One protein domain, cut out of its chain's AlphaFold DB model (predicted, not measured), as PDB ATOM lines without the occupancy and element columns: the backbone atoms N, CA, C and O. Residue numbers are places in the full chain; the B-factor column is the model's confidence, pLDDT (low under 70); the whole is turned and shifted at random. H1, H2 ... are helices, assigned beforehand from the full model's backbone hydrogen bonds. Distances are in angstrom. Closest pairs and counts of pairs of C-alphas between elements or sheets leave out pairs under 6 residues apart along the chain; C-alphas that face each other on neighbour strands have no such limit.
ATOM      1  N   PHE A   3     137.613 251.487 144.649       82.12
ATOM      2  CA  PHE A   3     138.891 252.203 144.785       82.12
ATOM      3  C   PHE A   3     139.689 251.786 146.033       82.12
ATOM      4  O   PHE A   3     140.908 251.658 145.977       82.12
ATOM      5  N   THR A   4     139.006 251.520 147.148       86.31
ATOM      6  CA  THR A   4     139.633 251.079 148.404       86.31
ATOM      7  C   THR A   4     140.249 249.689 148.295       86.31
ATOM      8  O   THR A   4     141.295 249.440 148.891       86.31
ATOM      9  N   GLU A   5     139.637 248.802 147.508       88.44
ATOM     10  CA  GLU A   5     140.152 247.453 147.262       88.44
ATOM     11  C   GLU A   5     141.404 247.490 146.387       88.44
ATOM     12  O   GLU A   5     142.403 246.854 146.710       88.44
ATOM     13  N   ILE A   6     141.402 248.321 145.339       89.12
ATOM     14  CA  ILE A   6     142.581 248.546 144.491       89.12
ATOM     15  C   ILE A   6     143.723 249.149 145.314       89.12
ATOM     16  O   ILE A   6     144.866 248.702 145.219       89.12
ATOM     17  N   PHE A   7     143.411 250.136 146.159       91.81
ATOM     18  CA  PHE A   7     144.399 250.753 147.034       91.81
ATOM     19  C   PHE A   7     145.025 249.720 147.972       91.81
ATOM     20  O   PHE A   7     146.242 249.613 148.015       91.81
ATOM     21  N   LYS A   8     144.229 248.903 148.671       90.00
ATOM     22  CA  LYS A   8     144.759 247.841 149.544       90.00
ATOM     23  C   LYS A   8     145.576 246.801 148.775       90.00
ATOM     24  O   LYS A   8     146.639 246.409 149.252       90.00
ATOM     25  N   ALA A   9     145.108 246.394 147.594       92.19
ATOM     26  CA  ALA A   9     145.767 245.391 146.764       92.19
ATOM     27  C   ALA A   9     147.160 245.830 146.288       92.19
ATOM     28  O   ALA A   9     148.042 244.987 146.160       92.19
ATOM     29  N   LEU A  10     147.376 247.131 146.061       93.25
ATOM     30  CA  LEU A  10     148.667 247.666 145.622       93.25
ATOM     31  C   LEU A  10     149.521 248.189 146.786       93.25
ATOM     32  O   LEU A  10     150.737 248.006 146.806       93.25
ATOM     33  N   PHE A  11     148.894 248.826 147.774       95.38
ATOM     34  CA  PHE A  11     149.588 249.476 148.883       95.38
ATOM     35  C   PHE A  11     150.217 248.462 149.833       95.38
ATOM     36  O   PHE A  11     151.341 248.667 150.279       95.38
ATOM     37  N   LEU A  12     149.535 247.346 150.114       93.62
ATOM     38  CA  LEU A  12     150.062 246.315 151.002       93.62
ATOM     39  C   LEU A  12     151.366 245.683 150.469       93.62
ATOM     40  O   LEU A  12     152.359 245.701 151.200       93.62
ATOM     41  N   PRO A  13     151.442 245.187 149.215       94.50
ATOM     42  CA  PRO A  13     152.700 244.673 148.678       94.50
ATOM     43  C   PRO A  13     153.760 245.766 148.502       94.50
ATOM     44  O   PRO A  13     154.934 245.503 148.756       94.50
ATOM     45  N   ALA A  14     153.378 246.996 148.134       95.50
ATOM     46  CA  ALA A  14     154.322 248.110 148.031       95.50
ATOM     47  C   ALA A  14     154.965 248.452 149.384       95.50
ATOM     48  O   ALA A  14     156.176 248.654 149.459       95.50
ATOM     49  N   LEU A  15     154.177 248.460 150.463       96.75
ATOM     50  CA  LEU A  15     154.663 248.691 151.821       96.75
ATOM     51  C   LEU A  15     155.633 247.585 152.258       96.75
ATOM     52  O   LEU A  15     156.696 247.883 152.801       96.75
ATOM     53  N   ILE A  16     155.302 246.319 151.982       96.62
ATOM     54  CA  ILE A  16     156.177 245.175 152.281       96.62
ATOM     55  C   ILE A  16     157.494 245.297 151.508       96.62
ATOM     56  O   ILE A  16     158.563 245.156 152.098       96.62
ATOM     57  N   ALA A  17     157.438 245.605 150.210       96.38
ATOM     58  CA  ALA A  17     158.629 245.792 149.388       96.38
ATOM     59  C   ALA A  17     159.497 246.957 149.891       96.38
ATOM     60  O   ALA A  17     160.714 246.811 149.983       96.38
ATOM     61  N   ALA A  18     158.891 248.084 150.273       95.62
ATOM     62  CA  ALA A  18     159.602 249.231 150.833       95.62
ATOM     63  C   ALA A  18     160.268 248.899 152.178       95.62
ATOM     64  O   ALA A  18     161.425 249.256 152.398       95.62
ATOM     65  N   ALA A  19     159.569 248.172 153.055       96.12
ATOM     66  CA  ALA A  19     160.112 247.717 154.329       96.12
ATOM     67  C   ALA A  19     161.278 246.738 154.128       96.12
ATOM     68  O   ALA A  19     162.324 246.903 154.753       96.12
ATOM     69  N   LEU A  20     161.139 245.767 153.221       95.75
ATOM     70  CA  LEU A  20     162.215 244.841 152.861       95.75
ATOM     71  C   LEU A  20     163.409 245.569 152.249       95.75
ATOM     72  O   LEU A  20     164.546 245.271 152.604       95.75
ATOM     73  N   TYR A  21     163.167 246.537 151.364       94.50
ATOM     74  CA  TYR A  21     164.219 247.352 150.768       94.50
ATOM     75  C   TYR A  21     164.973 248.148 151.832       94.50
ATOM     76  O   TYR A  21     166.200 248.103 151.859       94.50
ATOM     77  N   MET A  22     164.259 248.824 152.739       94.50
ATOM     78  CA  MET A  22     164.879 249.515 153.868       94.50
ATOM     79  C   MET A  22     165.665 248.545 154.738       94.50
ATOM     80  O   MET A  22     166.816 248.822 155.039       94.50
ATOM     81  N   LEU A  23     165.092 247.399 155.104       93.44
ATOM     82  CA  LEU A  23     165.765 246.416 155.945       93.44
ATOM     83  C   LEU A  23     167.043 245.914 155.273       93.44
ATOM     84  O   LEU A  23     168.093 245.915 155.900       93.44
ATOM     85  N   LEU A  24     166.997 245.562 153.990       90.88
ATOM     86  CA  LEU A  24     168.174 245.130 153.240       90.88
ATOM     87  C   LEU A  24     169.197 246.258 153.088       90.88
ATOM     88  O   LEU A  24     170.377 246.030 153.332       90.88
ATOM     89  N   ALA A  25     168.780 247.475 152.745       89.94
ATOM     90  CA  ALA A  25     169.680 248.616 152.605       89.94
ATOM     91  C   ALA A  25     170.354 248.961 153.943       89.94
ATOM     92  O   ALA A  25     171.577 249.066 154.014       89.94
ATOM     93  N   PHE A  26     169.575 249.057 155.020       88.00
ATOM     94  CA  PHE A  26     170.060 249.335 156.370       88.00
ATOM     95  C   PHE A  26     170.715 248.135 157.052       88.00
ATOM     96  O   PHE A  26     171.321 248.327 158.095       88.00
ATOM     97  N   LEU A  27     170.650 246.920 156.509       86.19
ATOM     98  CA  LEU A  27     171.404 245.778 157.029       86.19
ATOM     99  C   LEU A  27     172.707 245.593 156.250       86.19
ATOM    100  O   LEU A  27     173.782 245.553 156.840       86.19
ATOM    101  N   ILE A  28     172.628 245.531 154.919       83.25
ATOM    102  CA  ILE A  28     173.761 245.233 154.038       83.25
ATOM    103  C   ILE A  28     174.781 246.375 154.063       83.25
ATOM    104  O   ILE A  28     175.974 246.123 154.232       83.25
ATOM    105  N   VAL A  29     174.341 247.633 153.939       83.25
ATOM    106  CA  VAL A  29     175.253 248.790 153.890       83.25
ATOM    107  C   VAL A  29     176.091 248.929 155.168       83.25
ATOM    108  O   VAL A  29     177.319 249.021 155.051       83.25
ATOM    109  N   PRO A  30     175.518 248.936 156.389       79.06
ATOM    110  CA  PRO A  30     176.337 249.035 157.592       79.06
ATOM    111  C   PRO A  30     177.124 247.762 157.881       79.06
ATOM    112  O   PRO A  30     178.203 247.863 158.454       79.06
ATOM    113  N   LEU A  31     176.656 246.582 157.461       79.12
ATOM    114  CA  LEU A  31     177.427 245.348 157.605       79.12
ATOM    115  C   LEU A  31     178.715 245.423 156.774       79.12
ATOM    116  O   LEU A  31     179.799 245.181 157.303       79.12
ATOM    117  N   ILE A  32     178.631 245.896 155.527       79.56
ATOM    118  CA  ILE A  32     179.811 246.166 154.692       79.56
ATOM    119  C   ILE A  32     180.715 247.221 155.343       79.56
ATOM    120  O   ILE A  32     181.927 247.015 155.422       79.56
ATOM    121  N   LYS A  33     180.157 248.336 155.840       77.69
ATOM    122  CA  LYS A  33     180.948 249.373 156.531       77.69
ATOM    123  C   LYS A  33     181.684 248.817 157.755       77.69
ATOM    124  O   LYS A  33     182.891 249.006 157.865       77.69
ATOM    125  N   ARG A  34     180.997 248.050 158.604       75.19
ATOM    126  CA  ARG A  34     181.559 247.431 159.814       75.19
ATOM    127  C   ARG A  34     182.674 246.437 159.496       75.19
ATOM    128  O   ARG A  34     183.663 246.372 160.220       75.19
ATOM    129  N   HIS A  35     182.537 245.663 158.417       72.06
ATOM    130  CA  HIS A  35     183.613 244.780 157.966       72.06
ATOM    131  C   HIS A  35     184.806 245.570 157.415       72.06
ATOM    132  O   HIS A  35     185.942 245.194 157.687       72.06
ATOM    133  N   ARG A  36     184.577 246.684 156.706       68.31
ATOM    134  CA  ARG A  36     185.659 247.538 156.186       68.31
ATOM    135  C   ARG A  36     186.486 248.198 157.291       68.31
ATOM    136  O   ARG A  36     187.708 248.208 157.183       68.31
ATOM    137  N   GLU A  37     185.854 248.691 158.354       66.62
ATOM    138  CA  GLU A  37     186.543 249.353 159.481       66.62
ATOM    139  C   GLU A  37     187.516 248.425 160.221       66.62
ATOM    140  O   GLU A  37     188.524 248.870 160.758       66.62
ATOM    141  N   ARG A  38     187.263 247.110 160.216       67.19
ATOM    142  CA  ARG A  38     188.112 246.136 160.917       67.19
ATOM    143  C   ARG A  38     189.432 245.834 160.199       67.19
ATOM    144  O   ARG A  38     190.373 245.378 160.840       67.19
ATOM    145  N   TYR A  39     189.497 246.078 158.890       61.38
ATOM    146  CA  TYR A  39     190.661 245.767 158.050       61.38
ATOM    147  C   TYR A  39     191.331 247.009 157.447       61.38
ATOM    148  O   TYR A  39     192.386 246.884 156.826       61.38
ATOM    149  N   SER A  40     190.777 248.208 157.667       62.44
ATOM    150  CA  SER A  40     191.344 249.470 157.168       62.44
ATOM    151  C   SER A  40     192.717 249.803 157.751       62.44
ATOM    152  O   SER A  40     193.439 250.607 157.177       62.44
ATOM    153  N   GLN A  41     193.086 249.189 158.878       68.94
ATOM    154  CA  GLN A  41     194.370 249.420 159.542       68.94
ATOM    155  C   GLN A  41     195.531 248.613 158.934       68.94
ATOM    156  O   GLN A  41     196.689 248.957 159.144       68.94
ATOM    157  N   TYR A  42     195.237 247.548 158.186       68.19
ATOM    158  CA  TYR A  42     196.260 246.628 157.663       68.19
ATOM    159  C   TYR A  42     196.350 246.626 156.139       68.19
ATOM    160  O   TYR A  42     197.330 246.144 155.577       68.19
ATOM    161  N   LEU A  43     195.343 247.183 155.472       63.00
ATOM    162  CA  LEU A  43     195.327 247.387 154.037       63.00
ATOM    163  C   LEU A  43     195.145 248.893 153.803       63.00
ATOM    164  O   LEU A  43     194.077 249.402 154.140       63.00
ATOM    165  N   PRO A  44     196.142 249.622 153.267       60.25
ATOM    166  CA  PRO A  44     195.969 251.021 152.890       60.25
ATOM    167  C   PRO A  44     194.913 251.101 151.783       60.25
ATOM    168  O   PRO A  44     195.190 250.897 150.605       60.25
ATOM    169  N   LEU A  45     193.663 251.342 152.180       57.62
ATOM    170  CA  LEU A  45     192.507 251.335 151.286       57.62
ATOM    171  C   LEU A  45     192.534 252.491 150.277       57.62
ATOM    172  O   LEU A  45     191.808 252.413 149.291       57.62
ATOM    173  N   ASP A  46     193.393 253.498 150.466       58.12
ATOM    174  CA  ASP A  46     193.627 254.570 149.490       58.12
ATOM    175  C   ASP A  46     194.159 254.039 148.146       58.12
ATOM    176  O   ASP A  46     193.816 254.573 147.088       58.12
ATOM    177  N   SER A  47     194.947 252.953 148.140       55.31
ATOM    178  CA  SER A  47     195.428 252.339 146.890       55.31
ATOM    179  C   SER A  47     194.332 251.522 146.197       55.31
ATOM    180  O   SER A  47     194.179 251.579 144.977       55.31
ATOM    181  N   ILE A  48     193.493 250.834 146.976       54.84
ATOM    182  CA  ILE A  48     192.360 250.052 146.465       54.84
ATOM    183  C   ILE A  48     191.205 250.966 146.045       54.84
ATOM    184  O   ILE A  48     190.444 250.593 145.159       54.84
ATOM    185  N   GLN A  49     191.071 252.176 146.590       53.12
ATOM    186  CA  GLN A  49     190.121 253.181 146.101       53.12
ATOM    187  C   GLN A  49     190.421 253.600 144.658       53.12
ATOM    188  O   GLN A  49     189.490 253.700 143.860       53.12
ATOM    189  N   ARG A  50     191.704 253.716 144.276       53.53
ATOM    190  CA  ARG A  50     192.087 253.918 142.866       53.53
ATOM    191  C   ARG A  50     191.707 252.723 141.983       53.53
ATOM    192  O   ARG A  50     191.286 252.918 140.852       53.53
ATOM    193  N   GLN A  51     191.785 251.498 142.506       55.12
ATOM    194  CA  GLN A  51     191.476 250.272 141.754       55.12
ATOM    195  C   GLN A  51     189.976 249.891 141.758       55.12
ATOM    196  O   GLN A  51     189.487 249.245 140.831       55.12
ATOM    197  N   THR A  52     189.210 250.305 142.771       54.00
ATOM    198  CA  THR A  52     187.756 250.075 142.881       54.00
ATOM    199  C   THR A  52     186.929 251.076 142.093       54.00
ATOM    200  O   THR A  52     185.763 250.770 141.836       54.00
ATOM    201  N   ASN A  53     187.530 252.175 141.611       54.47
ATOM    202  CA  ASN A  53     186.984 252.916 140.472       54.47
ATOM    203  C   ASN A  53     186.639 251.933 139.351       54.47
ATOM    204  O   ASN A  53     185.483 251.858 138.988       54.47
ATOM    205  N   GLY A  54     187.512 250.990 138.981       58.88
ATOM    206  CA  GLY A  54     187.194 250.001 137.941       58.88
ATOM    207  C   GLY A  54     185.946 249.134 138.203       58.88
ATOM    208  O   GLY A  54     185.223 248.807 137.267       58.88
ATOM    209  N   VAL A  55     185.638 248.756 139.452       59.56
ATOM    210  CA  VAL A  55     184.429 247.955 139.767       59.56
ATOM    211  C   VAL A  55     183.189 248.841 139.857       59.56
ATOM    212  O   VAL A  55     182.127 248.471 139.353       59.56
ATOM    213  N   ARG A  56     183.324 250.023 140.466       64.25
ATOM    214  CA  ARG A  56     182.259 251.024 140.549       64.25
ATOM    215  C   ARG A  56     181.913 251.587 139.173       64.25
ATOM    216  O   ARG A  56     180.736 251.764 138.902       64.25
ATOM    217  N   ASP A  57     182.897 251.764 138.303       61.25
ATOM    218  CA  ASP A  57     182.773 252.182 136.909       61.25
ATOM    219  C   ASP A  57     182.158 251.072 136.072       61.25
ATOM    220  O   ASP A  57     181.300 251.349 135.251       61.25
ATOM    221  N   ARG A  58     182.484 249.794 136.311       66.38
ATOM    222  CA  ARG A  58     181.769 248.677 135.667       66.38
ATOM    223  C   ARG A  58     180.295 248.645 136.059       66.38
ATOM    224  O   ARG A  58     179.445 248.434 135.199       66.38
ATOM    225  N   PHE A  59     179.985 248.864 137.336       69.38
ATOM    226  CA  PHE A  59     178.605 248.903 137.819       69.38
ATOM    227  C   PHE A  59     177.871 250.156 137.325       69.38
ATOM    228  O   PHE A  59     176.738 250.070 136.862       69.38
ATOM    229  N   GLY A  60     178.549 251.302 137.351       72.69
ATOM    230  CA  GLY A  60     178.090 252.569 136.800       72.69
ATOM    231  C   GLY A  60     177.821 252.452 135.307       72.69
ATOM    232  O   GLY A  60     176.744 252.820 134.873       72.69
ATOM    233  N   ASN A  61     178.718 251.832 134.543       65.50
ATOM    234  CA  ASN A  61     178.569 251.577 133.113       65.50
ATOM    235  C   ASN A  61     177.460 250.550 132.829       65.50
ATOM    236  O   ASN A  61     176.718 250.707 131.867       65.50
ATOM    237  N   PHE A  62     177.262 249.534 133.677       71.69
ATOM    238  CA  PHE A  62     176.125 248.614 133.549       71.69
ATOM    239  C   PHE A  62     174.785 249.332 133.753       71.69
ATOM    240  O   PHE A  62     173.871 249.183 132.942       71.69
ATOM    241  N   VAL A  63     174.686 250.157 134.797       76.06
ATOM    242  CA  VAL A  63     173.498 250.973 135.077       76.06
ATOM    243  C   VAL A  63     173.293 252.020 133.984       76.06
ATOM    244  O   VAL A  63     172.183 252.161 133.480       76.06
ATOM    245  N   MET A  64     174.359 252.690 133.545       70.00
ATOM    246  CA  MET A  64     174.323 253.664 132.456       70.00
ATOM    247  C   MET A  64     173.859 252.998 131.165       70.00
ATOM    248  O   MET A  64     172.973 253.510 130.500       70.00
ATOM    249  N   ARG A  65     174.355 251.800 130.845       67.25
ATOM    250  CA  ARG A  65     173.930 251.015 129.678       67.25
ATOM    251  C   ARG A  65     172.473 250.560 129.758       67.25
ATOM    252  O   ARG A  65     171.854 250.348 128.720       67.25
ATOM    253  N   MET A  66     171.937 250.394 130.965       73.81
ATOM    254  CA  MET A  66     170.536 250.036 131.187       73.81
ATOM    255  C   MET A  66     169.604 251.255 131.116       73.81
ATOM    256  O   MET A  66     168.463 251.120 130.683       73.81
ATOM    257  N   VAL A  67     170.090 252.434 131.515       74.25
ATOM    258  CA  VAL A  67     169.312 253.680 131.602       74.25
ATOM    259  C   VAL A  67     169.446 254.557 130.347       74.25
ATOM    260  O   VAL A  67     168.507 255.274 130.011       74.25
ATOM    261  N   MET A  68     170.562 254.497 129.609       62.66
ATOM    262  CA  MET A  68     170.787 255.311 128.409       62.66
ATOM    263  C   MET A  68     170.368 254.606 127.106       62.66
ATOM    264  O   MET A  68     170.825 253.495 126.810       62.66
TER     265      MET A  68
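AT A GLANCE: This is residues 3 to 68 of the 109 residues of an uncharacterized protein of Pseudocercospora fijiensis (strain CIRAD86) (UniProt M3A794). Two helices of unequal length make an open V: the long H1 is one arm, and after a tight link the shorter, kinked H2 folds back as the other, with empty space between them. The 66 printed residues hold H1 and then H2, with no named strand; the class is all helix. The whole is extended and flat, with a radius of gyration of the C-alphas of 18.8 A and spans of 58 by 33 by 8 A.

IN THESE COORDINATES: Find C-alpha 3 at (138.891, 252.203, 144.785); from there H1, residues 3 to 39, runs 53.8 A to C-alpha 39 at (190.661, 245.767, 158.050). H2, residues 45 to 67, runs 30.5 A to C-alpha 67 at (169.312, 253.680, 131.602).

HOW THE PARTS SIT: H1 and H2 are apart, with no C-alpha of the one within 8 A of the other. Look near residue 52 for a kink of 37 degrees in H2. Of the O i to N i+4 pairs, 29 of 33 in H1 and 16 of 19 in H2 are within hydrogen-bond range.

THE WHOLE: The farthest C-alphas, of Phe 3 and Tyr 42, are 59.1 A apart. The printed part has no cut. Its mean pLDDT is 76.2, and residues 36 to 59, 61, 65 and 68 are under 70.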